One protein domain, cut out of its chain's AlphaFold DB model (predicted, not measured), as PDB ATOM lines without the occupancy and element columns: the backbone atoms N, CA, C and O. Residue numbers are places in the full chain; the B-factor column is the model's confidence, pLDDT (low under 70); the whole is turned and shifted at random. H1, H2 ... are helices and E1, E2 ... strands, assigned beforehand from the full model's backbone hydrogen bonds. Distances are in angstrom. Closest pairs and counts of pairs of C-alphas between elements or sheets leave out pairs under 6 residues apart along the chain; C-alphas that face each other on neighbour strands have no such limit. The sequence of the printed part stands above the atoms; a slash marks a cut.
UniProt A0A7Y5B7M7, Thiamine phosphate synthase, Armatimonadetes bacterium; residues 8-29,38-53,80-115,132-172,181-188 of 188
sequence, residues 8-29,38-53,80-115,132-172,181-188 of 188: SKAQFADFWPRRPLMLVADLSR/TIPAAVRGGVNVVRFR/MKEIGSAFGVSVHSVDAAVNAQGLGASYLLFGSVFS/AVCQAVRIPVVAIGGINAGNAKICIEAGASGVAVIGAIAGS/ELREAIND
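Overview. This is residues 8 to 29, 38 to 53, 80 to 115, 132 to 172 and 181 to 188 of the 188 residues of the protein "Thiamine phosphate synthase" of Armatimonadetes bacterium (UniProt A0A7Y5B7M7). Six parallel strands stand side by side in a sheet curled like part of a barrel, left open between its edge strands E2 and E3, and the helices H2, H7, H5 and H3 cover its outer side. H4 and H6 only graze the sheet, and H1 lies by itself beyond the end at which the strands begin. The printed part has 123 residues, with seven named helices and six named strands in the order H1 E1 H2 E2 E3 H3 E4 H4 E5 H5 E6 H6 H7; the sheet's order is E2 E1 E6 E5 E4 E3, and the class is mixed, helices and strands. The whole is compact, with a radius of gyration of the C-alphas of 13.8 A and spans of 38 by 30 by 30 A.

Arrangement. H1, residues 9 to 15, touches no helix and is only just not on the sheet, with 4 pairs of C-alphas within 10 A. E1, residues 21 to 25, is an inner strand, parallel at 23 degrees to E6, residues 162 to 165; N 23 and O 163 are 2.8 A apart, within hydrogen-bond range. H2, residues 38 to 44, is on the sheet; its closest C-alphas to E2, residues 48 to 50, are those of Ile 39 and Val 49, 7.3 A apart. E2 is parallel to E1 at 39 degrees, with N 48 and O 22 at 3.1 A. The other edge strand is E3, residues 87 to 91, parallel at 25 degrees to E4, residues 107 to 110, with N 91 and O 109 at 2.8 A. E3, H3 and E4 form a strand-helix-strand unit, two parallel neighbour strands with a helix between, and its crossover is right-handed. H3, residues 94 to 102, has a height over the sheet of 9.1 A and runs along the strands, at 10 degrees to E3 on the local plane. H4, residues 132 to 136, touches H3, the closest C-alphas being those of Val 94 and Val 133, 4.9 A apart. E5, residues 141 to 144, is parallel to E4 at 34 degrees, with N 142 and O 108 at 2.8 A, and to E6 at 24 degrees, with N 164 and O 143 at 2.7 A. E5, H5 and E6 form a second such unit, also right-handed; H5, residues 152 to 157, has a height over the sheet of 9.3 A. H6, residues 167 to 170, and H2 only just touch, with 3 pairs of C-alphas within 8 A, the closest those of Thr 38 and Ala 170, 6.7 A apart. H7, residues 181 to 187, lies over E1 and touches H5 at a shallow tilt of 12 degrees, the same way; their closest C-alphas, those of Lys 153 and Ile 186, are 5.1 A apart. H2, H3, H5 and H7 on one face of the sheet make two layers, one of helices and one of strands. Every O i to N i+4 pair is within hydrogen-bond range in H1, H2, H3, H4 and H5, against 2 of 3 in H7; H6 is too short for such a pair.

Along the chain. H1 begins at C-alpha 9, (-50.818, 25.306, -39.150), and is 10.0 A long, as is H2. E1 is 12.5 A long, E3 13.1 A and E6 10.3 A. H3, the longest helix by residues, is 12.3 A long and begins at C-alpha 94, (-33.410, 24.590, -42.944). H7, 10.1 A long, ends at C-alpha 187, (-49.974, 39.531, -28.973).

Size, cuts and confidence. The C-alphas farthest apart, those of Glu 82 and Gly 150, are 39.0 A apart. Residues 30 to 37, 54 to 79, 116 to 131 and 173 to 180 are not printed, and the C-alpha gaps across these cuts are 14.3, 14.5, 18.6 and 11.7 A. Of the links that are printed whole, E5 to H5 is short and the others are tight. The mean pLDDT of the printed part is 74.4; residues 8 to 29, 38 to 53, 80 to 87 and 188 are under 70.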
ATOM      1  N   SER A   8     -51.758  20.493 -39.891       56.22
ATOM      2  CA  SER A   8     -51.599  21.779 -40.589       56.22
ATOM      3  C   SER A   8     -51.447  22.937 -39.589       56.22
ATOM      4  O   SER A   8     -51.902  22.822 -38.450       56.22
ATOM      5  N   LYS A   9     -50.888  24.093 -40.006       51.97
ATOM      6  CA  LYS A   9     -50.818  25.306 -39.150       51.97
ATOM      7  C   LYS A   9     -52.178  25.657 -38.528       51.97
ATOM      8  O   LYS A   9     -52.231  26.046 -37.369       51.97
ATOM      9  N   ALA A  10     -53.268  25.460 -39.276       52.38
ATOM     10  CA  ALA A  10     -54.635  25.687 -38.807       52.38
ATOM     11  C   ALA A  10     -55.072  24.669 -37.737       52.38
ATOM     12  O   ALA A  10     -55.590  25.056 -36.699       52.38
ATOM     13  N   GLN A  11     -54.797  23.376 -37.941       52.84
ATOM     14  CA  GLN A  11     -55.121  22.339 -36.952       52.84
ATOM     15  C   GLN A  11     -54.279  22.469 -35.678       52.84
ATOM     16  O   GLN A  11     -54.764  22.185 -34.586       52.84
ATOM     17  N   PHE A  12     -53.034  22.930 -35.803       52.78
ATOM     18  CA  PHE A  12     -52.214  23.268 -34.647       52.78
ATOM     19  C   PHE A  12     -52.790  24.471 -33.889       52.78
ATOM     20  O   PHE A  12     -52.872  24.423 -32.670       52.78
ATOM     21  N   ALA A  13     -53.263  25.505 -34.592       49.16
ATOM     22  CA  ALA A  13     -53.912  26.669 -33.982       49.16
ATOM     23  C   ALA A  13     -55.258  26.354 -33.289       49.16
ATOM     24  O   ALA A  13     -55.679  27.108 -32.414       49.16
ATOM     25  N   ASP A  14     -55.923  25.254 -33.661       44.53
ATOM     26  CA  ASP A  14     -57.133  24.759 -32.986       44.53
ATOM     27  C   ASP A  14     -56.823  23.834 -31.797       44.53
ATOM     28  O   ASP A  14     -57.547  23.846 -30.800       44.53
ATOM     29  N   PHE A  15     -55.744  23.047 -31.870       46.44
ATOM     30  CA  PHE A  15     -55.269  22.206 -30.761       46.44
ATOM     31  C   PHE A  15     -54.553  23.021 -29.672       46.44
ATOM     32  O   PHE A  15     -54.466  22.599 -28.519       46.44
ATOM     33  N   TRP A  16     -54.035  24.191 -30.038       47.94
ATOM     34  CA  TRP A  16     -53.146  25.006 -29.226       47.94
ATOM     35  C   TRP A  16     -53.740  26.406 -29.037       47.94
ATOM     36  O   TRP A  16     -54.156  27.008 -30.021       47.94
ATOM     37  N   PRO A  17     -53.838  26.957 -27.814       39.69
ATOM     38  CA  PRO A  17     -54.764  28.049 -27.506       39.69
ATOM     39  C   PRO A  17     -54.470  29.341 -28.289       39.69
ATOM     40  O   PRO A  17     -53.694  30.155 -27.815       39.69
ATOM     41  N   ARG A  18     -55.118  29.524 -29.455       41.34
ATOM     42  CA  ARG A  18     -55.501  30.750 -30.208       41.34
ATOM     43  C   ARG A  18     -54.612  32.015 -30.139       41.34
ATOM     44  O   ARG A  18     -55.101  33.104 -30.433       41.34
ATOM     45  N   ARG A  19     -53.341  31.917 -29.753       51.34
ATOM     46  CA  ARG A  19     -52.413  33.033 -29.503       51.34
ATOM     47  C   ARG A  19     -50.967  32.626 -29.826       51.34
ATOM     48  O   ARG A  19     -50.671  31.428 -29.800       51.34
ATOM     49  N   PRO A  20     -50.076  33.589 -30.123       55.09
ATOM     50  CA  PRO A  20     -48.638  33.367 -30.261       55.09
ATOM     51  C   PRO A  20     -48.111  32.532 -29.087       55.09
ATOM     52  O   PRO A  20     -48.325  32.825 -27.908       55.09
ATOM     53  N   LEU A  21     -47.486  31.418 -29.442       59.81
ATOM     54  CA  LEU A  21     -47.093  30.350 -28.534       59.81
ATOM     55  C   LEU A  21     -45.917  30.815 -27.656       59.81
ATOM     56  O   LEU A  21     -44.814  30.990 -28.152       59.81
ATOM     57  N   MET A  22     -46.135  31.005 -26.352       62.06
ATOM     58  CA  MET A  22     -45.061  31.305 -25.396       62.06
ATOM     59  C   MET A  22     -44.669  30.048 -24.615       62.06
ATOM     60  O   MET A  22     -45.496  29.503 -23.878       62.06
ATOM     61  N   LEU A  23     -43.422  29.601 -24.791       59.78
ATOM     62  CA  LEU A  23     -42.829  28.430 -24.143       59.78
ATOM     63  C   LEU A  23     -41.772  28.824 -23.111       59.78
ATOM     64  O   LEU A  23     -40.963  29.720 -23.334       59.78
ATOM     65  N   VAL A  24     -41.719  28.103 -21.997       62.06
ATOM     66  CA  VAL A  24     -40.601  28.194 -21.049       62.06
ATOM     67  C   VAL A  24     -39.876  26.860 -21.008       62.06
ATOM     68  O   VAL A  24     -40.508  25.843 -20.734       62.06
ATOM     69  N   ALA A  25     -38.580  26.888 -21.322       56.59
ATOM     70  CA  ALA A  25     -37.734  25.723 -21.572       56.59
ATOM     71  C   ALA A  25     -36.830  25.365 -20.368       56.59
ATOM     72  O   ALA A  25     -36.289  26.245 -19.700       56.59
ATOM     73  N   ASP A  26     -36.650  24.068 -20.098       59.88
ATOM     74  CA  ASP A  26     -35.770  23.525 -19.047       59.88
ATOM     75  C   ASP A  26     -34.353  23.293 -19.593       59.88
ATOM     76  O   ASP A  26     -34.181  22.601 -20.590       59.88
ATOM     77  N   LEU A  27     -33.335  23.834 -18.929       51.66
ATOM     78  CA  LEU A  27     -31.938  23.467 -19.159       51.66
ATOM     79  C   LEU A  27     -31.191  23.520 -17.831       51.66
ATOM     80  O   LEU A  27     -30.458  24.478 -17.631       51.66
ATOM     81  N   SER A  28     -31.448  22.580 -16.912       51.34
ATOM     82  CA  SER A  28     -30.526  22.017 -15.886       51.34
ATOM     83  C   SER A  28     -29.600  22.937 -15.044       51.34
ATOM     84  O   SER A  28     -28.858  22.443 -14.199       51.34
ATOM     85  N   ARG A  29     -29.655  24.264 -15.205       50.84
ATOM     86  CA  ARG A  29     -28.741  25.291 -14.678       50.84
ATOM     87  C   ARG A  29     -29.413  26.206 -13.656       50.84
ATOM     88  O   ARG A  29     -28.724  26.804 -12.839       50.84
ATOM     89  N   THR A  38     -41.300  30.301  -9.917       65.62
ATOM     90  CA  THR A  38     -41.454  30.823 -11.273       65.62
ATOM     91  C   THR A  38     -42.532  30.111 -12.097       65.62
ATOM     92  O   THR A  38     -43.264  30.778 -12.820       65.62
ATOM     93  N   ILE A  39     -42.696  28.785 -11.979       64.44
ATOM     94  CA  ILE A  39     -43.690  28.032 -12.777       64.44
ATOM     95  C   ILE A  39     -45.125  28.486 -12.472       64.44
ATOM     96  O   ILE A  39     -45.835  28.835 -13.416       64.44
ATOM     97  N   PRO A  40     -45.581  28.538 -11.202       65.69
ATOM     98  CA  PRO A  40     -46.936  29.000 -10.907       65.69
ATOM     99  C   PRO A  40     -47.188  30.439 -11.372       65.69
ATOM    100  O   PRO A  40     -48.280  30.739 -11.847       65.69
ATOM    101  N   ALA A  41     -46.184  31.312 -11.249       63.53
ATOM    102  CA  ALA A  41     -46.241  32.701 -11.702       63.53
ATOM    103  C   ALA A  41     -46.380  32.809 -13.229       63.53
ATOM    104  O   ALA A  41     -47.301  33.459 -13.719       63.53
ATOM    105  N   ALA A  42     -45.538  32.101 -13.986       64.25
ATOM    106  CA  ALA A  42     -45.603  32.082 -15.444       64.25
ATOM    107  C   ALA A  42     -46.953  31.536 -15.946       64.25
ATOM    108  O   ALA A  42     -47.570  32.115 -16.842       64.25
ATOM    109  N   VAL A  43     -47.466  30.468 -15.324       62.53
ATOM    110  CA  VAL A  43     -48.784  29.911 -15.664       62.53
ATOM    111  C   VAL A  43     -49.906  30.921 -15.396       62.53
ATOM    112  O   VAL A  43     -50.780  31.077 -16.246       62.53
ATOM    113  N   ARG A  44     -49.874  31.660 -14.274       65.00
ATOM    114  CA  ARG A  44     -50.843  32.746 -14.010       65.00
ATOM    115  C   ARG A  44     -50.767  33.871 -15.043       65.00
ATOM    116  O   ARG A  44     -51.808  34.380 -15.451       65.00
ATOM    117  N   GLY A  45     -49.567  34.188 -15.530       62.09
ATOM    118  CA  GLY A  45     -49.353  35.114 -16.649       62.09
ATOM    119  C   GLY A  45     -49.904  34.615 -17.998       62.09
ATOM    120  O   GLY A  45     -50.027  35.387 -18.951       62.09
ATOM    121  N   GLY A  46     -50.308  33.344 -18.092       60.81
ATOM    122  CA  GLY A  46     -50.834  32.729 -19.313       60.81
ATOM    123  C   GLY A  46     -49.755  32.117 -20.209       60.81
ATOM    124  O   GLY A  46     -49.921  32.099 -21.428       60.81
ATOM    125  N   VAL A  47     -48.656  31.645 -19.618       60.66
ATOM    126  CA  VAL A  47     -47.535  31.006 -20.321       60.66
ATOM    127  C   VAL A  47     -47.675  29.487 -20.315       60.66
ATOM    128  O   VAL A  47     -48.029  28.893 -19.295       60.66
ATOM    129  N   ASN A  48     -47.327  28.844 -21.434       59.12
ATOM    130  CA  ASN A  48     -47.217  27.391 -21.496       59.12
ATOM    131  C   ASN A  48     -45.802  26.969 -21.080       59.12
ATOM    132  O   ASN A  48     -44.804  27.438 -21.625       59.12
ATOM    133  N   VAL A  49     -45.698  26.064 -20.112       55.09
ATOM    134  CA  VAL A  49     -44.404  25.557 -19.635       55.09
ATOM    135  C   VAL A  49     -44.136  24.203 -20.278       55.09
ATOM    136  O   VAL A  49     -44.979  23.308 -20.200       55.09
ATOM    137  N   VAL A  50     -42.968  24.044 -20.906       54.19
ATOM    138  CA  VAL A  50     -42.578  22.804 -21.587       54.19
ATOM    139  C   VAL A  50     -41.246  22.304 -21.045       54.19
ATOM    140  O   VAL A  50     -40.242  23.011 -21.009       54.19
ATOM    141  N   ARG A  51     -41.232  21.041 -20.617       50.72
ATOM    142  CA  ARG A  51     -40.051  20.404 -20.035       50.72
ATOM    143  C   ARG A  51     -39.223  19.717 -21.124       50.72
ATOM    144  O   ARG A  51     -39.756  18.915 -21.888       50.72
ATOM    145  N   PHE A  52     -37.921  19.992 -21.153       50.38
ATOM    146  CA  PHE A  52     -36.965  19.299 -22.020       50.38
ATOM    147  C   PHE A  52     -36.536  17.985 -21.366       50.38
ATOM    148  O   PHE A  52     -36.237  17.938 -20.170       50.38
ATOM    149  N   ARG A  53     -36.490  16.897 -22.138       48.44
ATOM    150  CA  ARG A  53     -35.960  15.613 -21.662       48.44
ATOM    151  C   ARG A  53     -34.450  15.554 -21.877       48.44
ATOM    152  O   ARG A  53     -33.995  15.191 -22.952       48.44
ATOM    153  N   MET A  80     -40.150   7.300 -32.722       48.75
ATOM    154  CA  MET A  80     -40.963   8.425 -33.212       48.75
ATOM    155  C   MET A  80     -42.449   8.062 -33.374       48.75
ATOM    156  O   MET A  80     -43.313   8.927 -33.250       48.75
ATOM    157  N   LYS A  81     -42.761   6.784 -33.636       44.94
ATOM    158  CA  LYS A  81     -44.139   6.281 -33.785       44.94
ATOM    159  C   LYS A  81     -44.824   5.976 -32.451       44.94
ATOM    160  O   LYS A  81     -46.052   5.980 -32.404       44.94
ATOM    161  N   GLU A  82     -44.060   5.694 -31.396       42.28
ATOM    162  CA  GLU A  82     -44.594   5.381 -30.061       42.28
ATOM    163  C   GLU A  82     -44.973   6.631 -29.253       42.28
ATOM    164  O   GLU A  82     -45.811   6.550 -28.351       42.28
ATOM    165  N   ILE A  83     -44.426   7.800 -29.608       42.94
ATOM    166  CA  ILE A  83     -44.814   9.092 -29.032       42.94
ATOM    167  C   ILE A  83     -46.186   9.487 -29.607       42.94
ATOM    168  O   ILE A  83     -46.310  10.277 -30.539       42.94
ATOM    169  N   GLY A  84     -47.251   8.887 -29.078       45.03
ATOM    170  CA  GLY A  84     -48.604   9.399 -29.272       45.03
ATOM    171  C   GLY A  84     -48.730  10.809 -28.680       45.03
ATOM    172  O   GLY A  84     -48.124  11.101 -27.651       45.03
ATOM    173  N   SER A  85     -49.570  11.655 -29.291       53.78
ATOM    174  CA  SER A  85     -49.722  13.106 -29.038       53.78
ATOM    175  C   SER A  85     -48.536  13.971 -29.507       53.78
ATOM    176  O   SER A  85     -47.419  13.495 -29.656       53.78
ATOM    177  N   ALA A  86     -48.813  15.235 -29.843       57.34
ATOM    178  CA  ALA A  86     -47.904  16.127 -30.564       57.34
ATOM    179  C   ALA A  86     -46.485  16.218 -29.953       57.34
ATOM    180  O   ALA A  86     -46.333  16.510 -28.764       57.34
ATOM    181  N   PHE A  87     -45.444  16.042 -30.776       67.69
ATOM    182  CA  PHE A  87     -44.034  16.135 -30.368       67.69
ATOM    183  C   PHE A  87     -43.292  17.247 -31.116       67.69
ATOM    184  O   PHE A  87     -43.563  17.512 -32.288       67.69
ATOM    185  N   GLY A  88     -42.366  17.913 -30.431       73.56
ATOM    186  CA  GLY A  88     -41.541  18.986 -30.984       73.56
ATOM    187  C   GLY A  88     -40.105  18.550 -31.205       73.56
ATOM    188  O   GLY A  88     -39.599  17.728 -30.442       73.56
ATOM    189  N   VAL A  89     -39.437  19.117 -32.208       77.31
ATOM    190  CA  VAL A  89     -38.034  18.802 -32.521       77.31
ATOM    191  C   VAL A  89     -37.179  20.067 -32.516       77.31
ATOM    192  O   VAL A  89     -37.542  21.066 -33.137       77.31
ATOM    193  N   SER A  90     -36.043  20.022 -31.819       81.69
ATOM    194  CA  SER A  90     -35.026  21.082 -31.853       81.69
ATOM    195  C   SER A  90     -34.229  21.022 -33.160       81.69
ATOM    196  O   SER A  90     -33.714  19.963 -33.529       81.69
ATOM    197  N   VAL A  91     -34.132  22.143 -33.875       84.31
ATOM    198  CA  VAL A  91     -33.453  22.250 -35.173       84.31
ATOM    199  C   VAL A  91     -32.587  23.506 -35.255       84.31
ATOM    200  O   VAL A  91     -32.881  24.539 -34.657       84.31
ATOM    201  N   HIS A  92     -31.518  23.412 -36.046       87.56
ATOM    202  CA  HIS A  92     -30.506  24.467 -36.196       87.56
ATOM    203  C   HIS A  92     -30.258  24.865 -37.662       87.56
ATOM    204  O   HIS A  92     -29.363  25.652 -37.946       87.56
ATOM    205  N   SER A  93     -31.026  24.318 -38.608       87.94
ATOM    206  CA  SER A  93     -30.900  24.614 -40.039       87.94
ATOM    207  C   SER A  93     -32.199  24.329 -40.794       87.94
ATOM    208  O   SER A  93     -33.073  23.611 -40.301       87.94
ATOM    209  N   VAL A  94     -32.301  24.863 -42.015       92.75
ATOM    210  CA  VAL A  94     -33.410  24.590 -42.944       92.75
ATOM    211  C   VAL A  94     -33.520  23.095 -43.251       92.75
ATOM    212  O   VAL A  94     -34.602  22.529 -43.128       92.75
ATOM    213  N   ASP A  95     -32.405  22.432 -43.558       87.62
ATOM    214  CA  ASP A  95     -32.406  20.999 -43.878       87.62
ATOM    215  C   ASP A  95     -32.885  20.150 -42.695       87.62
ATOM    216  O   ASP A  95     -33.700  19.240 -42.863       87.62
ATOM    217  N   ALA A  96     -32.442  20.482 -41.476       82.12
ATOM    218  CA  ALA A  96     -32.899  19.804 -40.267       82.12
ATOM    219  C   ALA A  96     -34.401  20.023 -40.028       82.12
ATOM    220  O   ALA A  96     -35.100  19.083 -39.648       82.12
ATOM    221  N   ALA A  97     -34.906  21.233 -40.287       85.31
ATOM    222  CA  ALA A  97     -36.323  21.563 -40.170       85.31
ATOM    223  C   ALA A  97     -37.191  20.774 -41.162       85.31
ATOM    224  O   ALA A  97     -38.192  20.170 -40.770       85.31
ATOM    225  N   VAL A  98     -36.787  20.731 -42.434       87.69
ATOM    226  CA  VAL A  98     -37.485  19.974 -43.485       87.69
ATOM    227  C   VAL A  98     -37.477  18.478 -43.170       87.69
ATOM    228  O   VAL A  98     -38.520  17.830 -43.272       87.69
ATOM    229  N   ASN A  99     -36.338  17.940 -42.725       80.00
ATOM    230  CA  ASN A  99     -36.224  16.540 -42.329       80.00
ATOM    231  C   ASN A  99     -37.121  16.207 -41.123       80.00
ATOM    232  O   ASN A  99     -37.896  15.256 -41.175       80.00
ATOM    233  N   ALA A 100     -37.084  17.021 -40.063       77.19
ATOM    234  CA  ALA A 100     -37.916  16.826 -38.875       77.19
ATOM    235  C   ALA A 100     -39.417  16.848 -39.210       77.19
ATOM    236  O   ALA A 100     -40.175  16.004 -38.729       77.19
ATOM    237  N   GLN A 101     -39.845  17.762 -40.086       83.44
ATOM    238  CA  GLN A 101     -41.212  17.766 -40.605       83.44
ATOM    239  C   GLN A 101     -41.535  16.480 -41.380       83.44
ATOM    240  O   GLN A 101     -42.606  15.908 -41.182       83.44
ATOM    241  N   GLY A 102     -40.633  16.025 -42.255       77.75
ATOM    242  CA  GLY A 102     -40.804  14.785 -43.023       77.75
ATOM    243  C   GLY A 102     -40.970  13.545 -42.139       77.75
ATOM    244  O   GLY A 102     -41.701  12.627 -42.500       77.75
ATOM    245  N   LEU A 103     -40.362  13.562 -40.952       75.25
ATOM    246  CA  LEU A 103     -40.461  12.510 -39.939       75.25
ATOM    247  C   LEU A 103     -41.679  12.653 -39.003       75.25
ATOM    248  O   LEU A 103     -41.853  11.848 -38.090       75.25
ATOM    249  N   GLY A 104     -42.537  13.655 -39.221       73.88
ATOM    250  CA  GLY A 104     -43.806  13.811 -38.505       73.88
ATOM    251  C   GLY A 104     -43.772  14.730 -37.284       73.88
ATOM    252  O   GLY A 104     -44.711  14.685 -36.486       73.88
ATOM    253  N   ALA A 105     -42.738  15.569 -37.125       74.62
ATOM    254  CA  ALA A 105     -42.707  16.572 -36.060       74.62
ATOM    255  C   ALA A 105     -43.976  17.438 -36.072       74.62
ATOM    256  O   ALA A 105     -44.433  17.893 -37.120       74.62
ATOM    257  N   SER A 106     -44.550  17.677 -34.895       74.06
ATOM    258  CA  SER A 106     -45.765  18.488 -34.747       74.06
ATOM    259  C   SER A 106     -45.466  19.983 -34.662       74.06
ATOM    260  O   SER A 106     -46.316  20.796 -35.008       74.06
ATOM    261  N   TYR A 107     -44.267  20.342 -34.203       78.69
ATOM    262  CA  TYR A 107     -43.724  21.699 -34.201       78.69
ATOM    263  C   TYR A 107     -42.197  21.638 -34.110       78.69
ATOM    264  O   TYR A 107     -41.617  20.592 -33.808       78.69
ATOM    265  N   LEU A 108     -41.538  22.761 -34.366       83.19
ATOM    266  CA  LEU A 108     -40.087  22.883 -34.291       83.19
ATOM    267  C   LEU A 108     -39.694  23.925 -33.252       83.19
ATOM    268  O   LEU A 108     -40.377  24.937 -33.100       83.19
ATOM    269  N   LEU A 109     -38.567  23.706 -32.585       87.25
ATOM    270  CA  LEU A 109     -37.839  24.763 -31.898       87.25
ATOM    271  C   LEU A 109     -36.620  25.128 -32.726       87.25
ATOM    272  O   LEU A 109     -35.779  24.272 -32.986       87.25
ATOM    273  N   PHE A 110     -36.514  26.393 -33.110       89.81
ATOM    274  CA  PHE A 110     -35.371  26.909 -33.843       89.81
ATOM    275  C   PHE A 110     -34.596  27.907 -32.992       89.81
ATOM    276  O   PHE A 110     -35.158  28.887 -32.498       89.81
ATOM    277  N   GLY A 111     -33.298  27.673 -32.831       86.62
ATOM    278  CA  GLY A 111     -32.423  28.560 -32.077       86.62
ATOM    279  C   GLY A 111     -30.954  28.150 -32.145       86.62
ATOM    280  O   GLY A 111     -30.624  27.168 -32.786       86.62
ATOM    281  N   SER A 112     -30.031  28.858 -31.502       88.31
ATOM    282  CA  SER A 112     -30.291  30.099 -30.766       88.31
ATOM    283  C   SER A 112     -30.479  31.262 -31.741       88.31
ATOM    284  O   SER A 112     -29.620  31.481 -32.589       88.31
ATOM    285  N   VAL A 113     -31.590  31.996 -31.643       93.56
ATOM    286  CA  VAL A 113     -31.869  33.142 -32.530       93.56
ATOM    287  C   VAL A 113     -30.982  34.334 -32.175       93.56
ATOM    288  O   VAL A 113     -30.431  34.971 -33.070       93.56
ATOM    289  N   PHE A 114     -30.787  34.582 -30.880       93.69
ATOM    290  CA  PHE A 114     -29.861  35.576 -30.337       93.69
ATOM    291  C   PHE A 114     -28.816  34.910 -29.432       93.69
ATOM    292  O   PHE A 114     -28.973  33.758 -29.013       93.69
ATOM    293  N   SER A 115     -27.755  35.649 -29.096       87.50
ATOM    294  CA  SER A 115     -26.737  35.201 -28.142       87.50
ATOM    295  C   SER A 115     -27.365  34.897 -26.777       87.50
ATOM    296  O   SER A 115     -28.266  35.601 -26.320       87.50
ATOM    297  N   ALA A 132     -35.927  31.929 -42.885       98.00
ATOM    298  CA  ALA A 132     -35.688  30.866 -43.858       98.00
ATOM    299  C   ALA A 132     -36.273  29.518 -43.400       98.00
ATOM    300  O   ALA A 132     -36.927  28.823 -44.181       98.00
ATOM    301  N   VAL A 133     -36.104  29.167 -42.120       96.56
ATOM    302  CA  VAL A 133     -36.699  27.957 -41.535       96.56
ATOM    303  C   VAL A 133     -38.226  28.031 -41.539       96.56
ATOM    304  O   VAL A 133     -38.874  27.092 -42.002       96.56
ATOM    305  N   CYS A 134     -38.813  29.145 -41.096       95.38
ATOM    306  CA  CYS A 134     -40.265  29.347 -41.074       95.38
ATOM    307  C   CYS A 134     -40.914  29.241 -42.465       95.38
ATOM    308  O   CYS A 134     -42.051  28.773 -42.569       95.38
ATOM    309  N   GLN A 135     -40.209  29.660 -43.521       97.12
ATOM    310  CA  GLN A 135     -40.670  29.553 -44.912       97.12
ATOM    311  C   GLN A 135     -40.520  28.137 -45.489       97.12
ATOM    312  O   GLN A 135     -41.310  27.732 -46.342       97.12
ATOM    313  N   ALA A 136     -39.537  27.363 -45.024       96.75
ATOM    314  CA  ALA A 136     -39.273  26.016 -45.525       96.75
ATOM    315  C   ALA A 136     -40.258  24.952 -45.007       96.75
ATOM    316  O   ALA A 136     -40.375  23.877 -45.605       96.75
ATOM    317  N   VAL A 137     -40.976  25.227 -43.911       91.44
ATOM    318  CA  VAL A 137     -41.888  24.263 -43.276       91.44
ATOM    319  C   VAL A 137     -43.335  24.754 -43.168       91.44
ATOM    320  O   VAL A 137     -43.660  25.939 -43.081       91.44
ATOM    321  N   ARG A 138     -44.246  23.785 -43.155       89.75
ATOM    322  CA  ARG A 138     -45.689  23.946 -42.955       89.75
ATOM    323  C   ARG A 138     -46.113  23.730 -41.507       89.75
ATOM    324  O   ARG A 138     -47.245  24.067 -41.191       89.75
ATOM    325  N   ILE A 139     -45.260  23.188 -40.647       83.06
ATOM    326  CA  ILE A 139     -45.528  23.067 -39.207       83.06
ATOM    327  C   ILE A 139     -45.084  24.338 -38.454       83.06
ATOM    328  O   ILE A 139     -44.308  25.127 -39.000       83.06
ATOM    329  N   PRO A 140     -45.597  24.596 -37.239       85.38
ATOM    330  CA  PRO A 140     -45.208  25.751 -36.434       85.38
ATOM    331  C   PRO A 140     -43.730  25.719 -36.051       85.38
ATOM    332  O   PRO A 140     -43.192  24.668 -35.700       85.38
ATOM    333  N   VAL A 141     -43.106  26.894 -36.047       88.06
ATOM    334  CA  VAL A 141     -41.729  27.095 -35.580       88.06
ATOM    335  C   VAL A 141     -41.758  28.023 -34.374       88.06
ATOM    336  O   VAL A 141     -42.347  29.103 -34.435       88.06
ATOM    337  N   VAL A 142     -41.126  27.606 -33.285       88.06
ATOM    338  CA  VAL A 142     -40.932  28.401 -32.073       88.06
ATOM    339  C   VAL A 142     -39.491  28.873 -32.026       88.06
ATOM    340  O   VAL A 142     -38.568  28.061 -32.012       88.06
ATOM    341  N   ALA A 143     -39.296  30.185 -31.981       91.50
ATOM    342  CA  ALA A 143     -37.975  30.776 -31.822       91.50
ATOM    343  C   ALA A 143     -37.469  30.566 -30.385       91.50
ATOM    344  O   ALA A 143     -38.215  30.797 -29.439       91.50
ATOM    345  N   ILE A 144     -36.213  30.165 -30.197       88.75
ATOM    346  CA  ILE A 144     -35.572  30.037 -28.879       88.75
ATOM    347  C   ILE A 144     -34.156  30.622 -28.896       88.75
ATOM    348  O   ILE A 144     -33.486  30.641 -29.924       88.75
ATOM    349  N   GLY A 145     -33.678  31.065 -27.732       88.06
ATOM    350  CA  GLY A 145     -32.292  31.494 -27.513       88.06
ATOM    351  C   GLY A 145     -32.144  33.012 -27.477       88.06
ATOM    352  O   GLY A 145     -32.320  33.681 -28.488       88.06
ATOM    353  N   GLY A 146     -31.838  33.540 -26.285       89.25
ATOM    354  CA  GLY A 146     -31.619  34.974 -26.048       89.25
ATOM    355  C   GLY A 146     -32.869  35.856 -26.185       89.25
ATOM    356  O   GLY A 146     -32.750  37.067 -26.354       89.25
ATOM    357  N   ILE A 147     -34.067  35.266 -26.125       92.00
ATOM    358  CA  ILE A 147     -35.337  35.988 -26.285       92.00
ATOM    359  C   ILE A 147     -35.829  36.543 -24.936       92.00
ATOM    360  O   ILE A 147     -35.748  35.863 -23.910       92.00
ATOM    361  N   ASN A 148     -36.349  37.769 -24.955       92.25
ATOM    362  CA  ASN A 148     -36.992  38.502 -23.863       92.25
ATOM    363  C   ASN A 148     -38.120  39.412 -24.414       92.25
ATOM    364  O   ASN A 148     -38.358  39.442 -25.621       92.25
ATOM    365  N   ALA A 149     -38.825  40.155 -23.553       91.44
ATOM    366  CA  ALA A 149     -39.950  41.005 -23.972       91.44
ATOM    367  C   ALA A 149     -39.562  42.069 -25.021       91.44
ATOM    368  O   ALA A 149     -40.353  42.378 -25.906       91.44
ATOM    369  N   GLY A 150     -38.327  42.577 -24.984       94.62
ATOM    370  CA  GLY A 150     -37.847  43.602 -25.914       94.62
ATOM    371  C   GLY A 150     -37.544  43.098 -27.328       94.62
ATOM    372  O   GLY A 150     -37.447  43.909 -28.245       94.62
ATOM    373  N   ASN A 151     -37.388  41.785 -27.532       95.06
ATOM    374  CA  ASN A 151     -37.072  41.198 -28.842       95.06
ATOM    375  C   ASN A 151     -37.994  40.029 -29.247       95.06
ATOM    376  O   ASN A 151     -37.785  39.413 -30.288       95.06
ATOM    377  N   ALA A 152     -39.028  39.715 -28.464       93.00
ATOM    378  CA  ALA A 152     -39.957  38.638 -28.800       93.00
ATOM    379  C   ALA A 152     -40.776  38.949 -30.064       93.00
ATOM    380  O   ALA A 152     -40.960  38.067 -30.905       93.00
ATOM    381  N   LYS A 153     -41.208  40.206 -30.236       93.44
ATOM    382  CA  LYS A 153     -42.031  40.638 -31.376       93.44
ATOM    383  C   LYS A 153     -41.353  40.399 -32.725       93.44
ATOM    384  O   LYS A 153     -41.952  39.812 -33.620       93.44
ATOM    385  N   ILE A 154     -40.076  40.761 -32.842       96.06
ATOM    386  CA  ILE A 154     -39.323  40.624 -34.100       96.06
ATOM    387  C   ILE A 154     -39.135  39.155 -34.522       96.06
ATOM    388  O   ILE A 154     -39.017  38.866 -35.709       96.06
ATOM    389  N   CYS A 155     -39.185  38.197 -33.586       95.38
ATOM    390  CA  CYS A 155     -39.227  36.770 -33.922       95.38
ATOM    391  C   CYS A 155     -40.565  36.364 -34.559       95.38
ATOM    392  O   CYS A 155     -40.584  35.569 -35.500       95.38
ATOM    393  N   ILE A 156     -41.679  36.901 -34.051       92.81
ATOM    394  CA  ILE A 156     -43.016  36.669 -34.616       92.81
ATOM    395  C   ILE A 156     -43.108  37.290 -36.012       92.81
ATOM    396  O   ILE A 156     -43.537  36.622 -36.950       92.81
ATOM    397  N   GLU A 157     -42.619  38.521 -36.179       94.25
ATOM    398  CA  GLU A 157     -42.545  39.207 -37.478       94.25
ATOM    399  C   GLU A 157     -41.672  38.445 -38.490       94.25
ATOM    400  O   GLU A 157     -41.997  38.392 -39.675       94.25
ATOM    401  N   ALA A 158     -40.616  37.767 -38.026       95.56
ATOM    402  CA  ALA A 158     -39.805  36.871 -38.852       95.56
ATOM    403  C   ALA A 158     -40.533  35.574 -39.266       95.56
ATOM    404  O   ALA A 158     -40.004  34.809 -40.075       95.56
ATOM    405  N   GLY A 159     -41.744  35.318 -38.763       93.50
ATOM    406  CA  GLY A 159     -42.602  34.192 -39.139       93.50
ATOM    407  C   GLY A 159     -42.694  33.082 -38.092       93.50
ATOM    408  O   GLY A 159     -43.329  32.055 -38.360       93.50
ATOM    409  N   ALA A 160     -42.080  33.254 -36.916       91.94
ATOM    410  CA  ALA A 160     -42.243  32.301 -35.828       91.94
ATOM    411  C   ALA A 160     -43.704  32.279 -35.361       91.94
ATOM    412  O   ALA A 160     -44.368  33.302 -35.231       91.94
ATOM    413  N   SER A 161     -44.209  31.087 -35.061       86.44
ATOM    414  CA  SER A 161     -45.544  30.898 -34.477       86.44
ATOM    415  C   SER A 161     -45.561  31.165 -32.967       86.44
ATOM    416  O   SER A 161     -46.618  31.135 -32.336       86.44
ATOM    417  N   GLY A 162     -44.384  31.387 -32.379       86.25
ATOM    418  CA  GLY A 162     -44.189  31.565 -30.954       86.25
ATOM    419  C   GLY A 162     -42.730  31.777 -30.572       86.25
ATOM    420  O   GLY A 162     -41.825  31.642 -31.399       86.25
ATOM    421  N   VAL A 163     -42.506  32.056 -29.292       87.25
ATOM    422  CA  VAL A 163     -41.180  32.210 -28.690       87.25
ATOM    423  C   VAL A 163     -41.025  31.321 -27.462       87.25
ATOM    424  O   VAL A 163     -41.974  31.091 -26.714       87.25
ATOM    425  N   ALA A 164     -39.808  30.843 -27.233       85.00
ATOM    426  CA  ALA A 164     -39.410  30.113 -26.047       85.00
ATOM    427  C   ALA A 164     -38.312  30.865 -25.289       85.00
ATOM    428  O   ALA A 164     -37.328  31.323 -25.879       85.00
ATOM    429  N   VAL A 165     -38.453  30.954 -23.969       83.19
ATOM    430  CA  VAL A 165     -37.522  31.673 -23.092       83.19
ATOM    431  C   VAL A 165     -37.075  30.809 -21.916       83.19
ATOM    432  O   VAL A 165     -37.780  29.905 -21.476       83.19
ATOM    433  N   ILE A 166     -35.888  31.109 -21.388       79.06
ATOM    434  CA  ILE A 166     -35.385  30.522 -20.137       79.06
ATOM    435  C   ILE A 166     -34.960  31.653 -19.210       79.06
ATOM    436  O   ILE A 166     -35.644  31.941 -18.232       79.06
ATOM    437  N   GLY A 167     -33.875  32.350 -19.563       79.25
ATOM    438  CA  GLY A 167     -33.282  33.389 -18.720       79.25
ATOM    439  C   GLY A 167     -34.202  34.574 -18.442       79.25
ATOM    440  O   GLY A 167     -34.236  35.043 -17.311       79.25
ATOM    441  N   ALA A 168     -35.025  34.990 -19.410       84.88
ATOM    442  CA  ALA A 168     -35.963  36.102 -19.223       84.88
ATOM    443  C   ALA A 168     -36.977  35.868 -18.086       84.88
ATOM    444  O   ALA A 168     -37.477  36.820 -17.503       84.88
ATOM    445  N   ILE A 169     -37.262  34.605 -17.757       80.81
ATOM    446  CA  ILE A 169     -38.215  34.221 -16.712       80.81
ATOM    447  C   ILE A 169     -37.480  33.715 -15.468       80.81
ATOM    448  O   ILE A 169     -37.737  34.175 -14.359       80.81
ATOM    449  N   ALA A 170     -36.532  32.793 -15.639       76.50
ATOM    450  CA  ALA A 170     -35.810  32.178 -14.529       76.50
ATOM    451  C   ALA A 170     -34.789  33.123 -13.864       76.50
ATOM    452  O   ALA A 170     -34.454  32.928 -12.699       76.50
ATOM    453  N   GLY A 171     -34.309  34.141 -14.583       78.25
ATOM    454  CA  GLY A 171     -33.430  35.187 -14.057       78.25
ATOM    455  C   GLY A 171     -34.160  36.444 -13.569       78.25
ATOM    456  O   GLY A 171     -33.503  37.363 -13.089       78.25
ATOM    457  N   SER A 172     -35.492  36.515 -13.692       83.94
ATOM    458  CA  SER A 172     -36.257  37.705 -13.302       83.94
ATOM    459  C   SER A 172     -36.446  37.798 -11.786       83.94
ATOM    460  O   SER A 172     -36.710  36.798 -11.114       83.94
ATOM    461  N   GLU A 181     -45.309  40.707 -19.605       88.75
ATOM    462  CA  GLU A 181     -44.624  41.557 -20.592       88.75
ATOM    463  C   GLU A 181     -44.267  40.783 -21.868       88.75
ATOM    464  O   GLU A 181     -44.493  41.250 -22.983       88.75
ATOM    465  N   LEU A 182     -43.749  39.559 -21.725       86.69
ATOM    466  CA  LEU A 182     -43.451  38.687 -22.863       86.69
ATOM    467  C   LEU A 182     -44.700  38.318 -23.660       86.69
ATOM    468  O   LEU A 182     -44.649  38.251 -24.888       86.69
ATOM    469  N   ARG A 183     -45.815  38.064 -22.973       82.25
ATOM    470  CA  ARG A 183     -47.091  37.760 -23.616       82.25
ATOM    471  C   ARG A 183     -47.649  38.981 -24.344       82.25
ATOM    472  O   ARG A 183     -48.187  38.814 -25.435       82.25
ATOM    473  N   GLU A 184     -47.565  40.171 -23.765       86.38
ATOM    474  CA  GLU A 184     -47.992  41.414 -24.421       86.38
ATOM    475  C   GLU A 184     -47.164  41.668 -25.683       86.38
ATOM    476  O   GLU A 184     -47.731  41.818 -26.762       86.38
ATOM    477  N   ALA A 185     -45.838  41.531 -25.591       88.31
ATOM    478  CA  ALA A 185     -44.918  41.759 -26.703       88.31
ATOM    479  C   ALA A 185     -45.201  40.920 -27.964       88.31
ATOM    480  O   ALA A 185     -44.798  41.314 -29.056       88.31
ATOM    481  N   ILE A 186     -45.850  39.758 -27.834       83.19
ATOM    482  CA  ILE A 186     -46.152  38.872 -28.968       83.19
ATOM    483  C   ILE A 186     -47.606  38.950 -29.449       83.19
ATOM    484  O   ILE A 186     -47.868  38.508 -30.564       83.19
ATOM    485  N   ASN A 187     -48.542  39.455 -28.631       75.06
ATOM    486  CA  ASN A 187     -49.974  39.531 -28.973       75.06
ATOM    487  C   ASN A 187     -50.380  40.827 -29.704       75.06
ATOM    488  O   ASN A 187     -51.488  40.857 -30.242       75.06
ATOM    489  N   ASP A 188     -49.517  41.846 -29.718       53.28
ATOM    490  CA  ASP A 188     -49.710  43.135 -30.406       53.28
ATOM    491  C   ASP A 188     -49.155  43.146 -31.836       53.28
ATOM    492  O   ASP A 188     -49.798  43.732 -32.736       53.28
TER     493      ASP A 188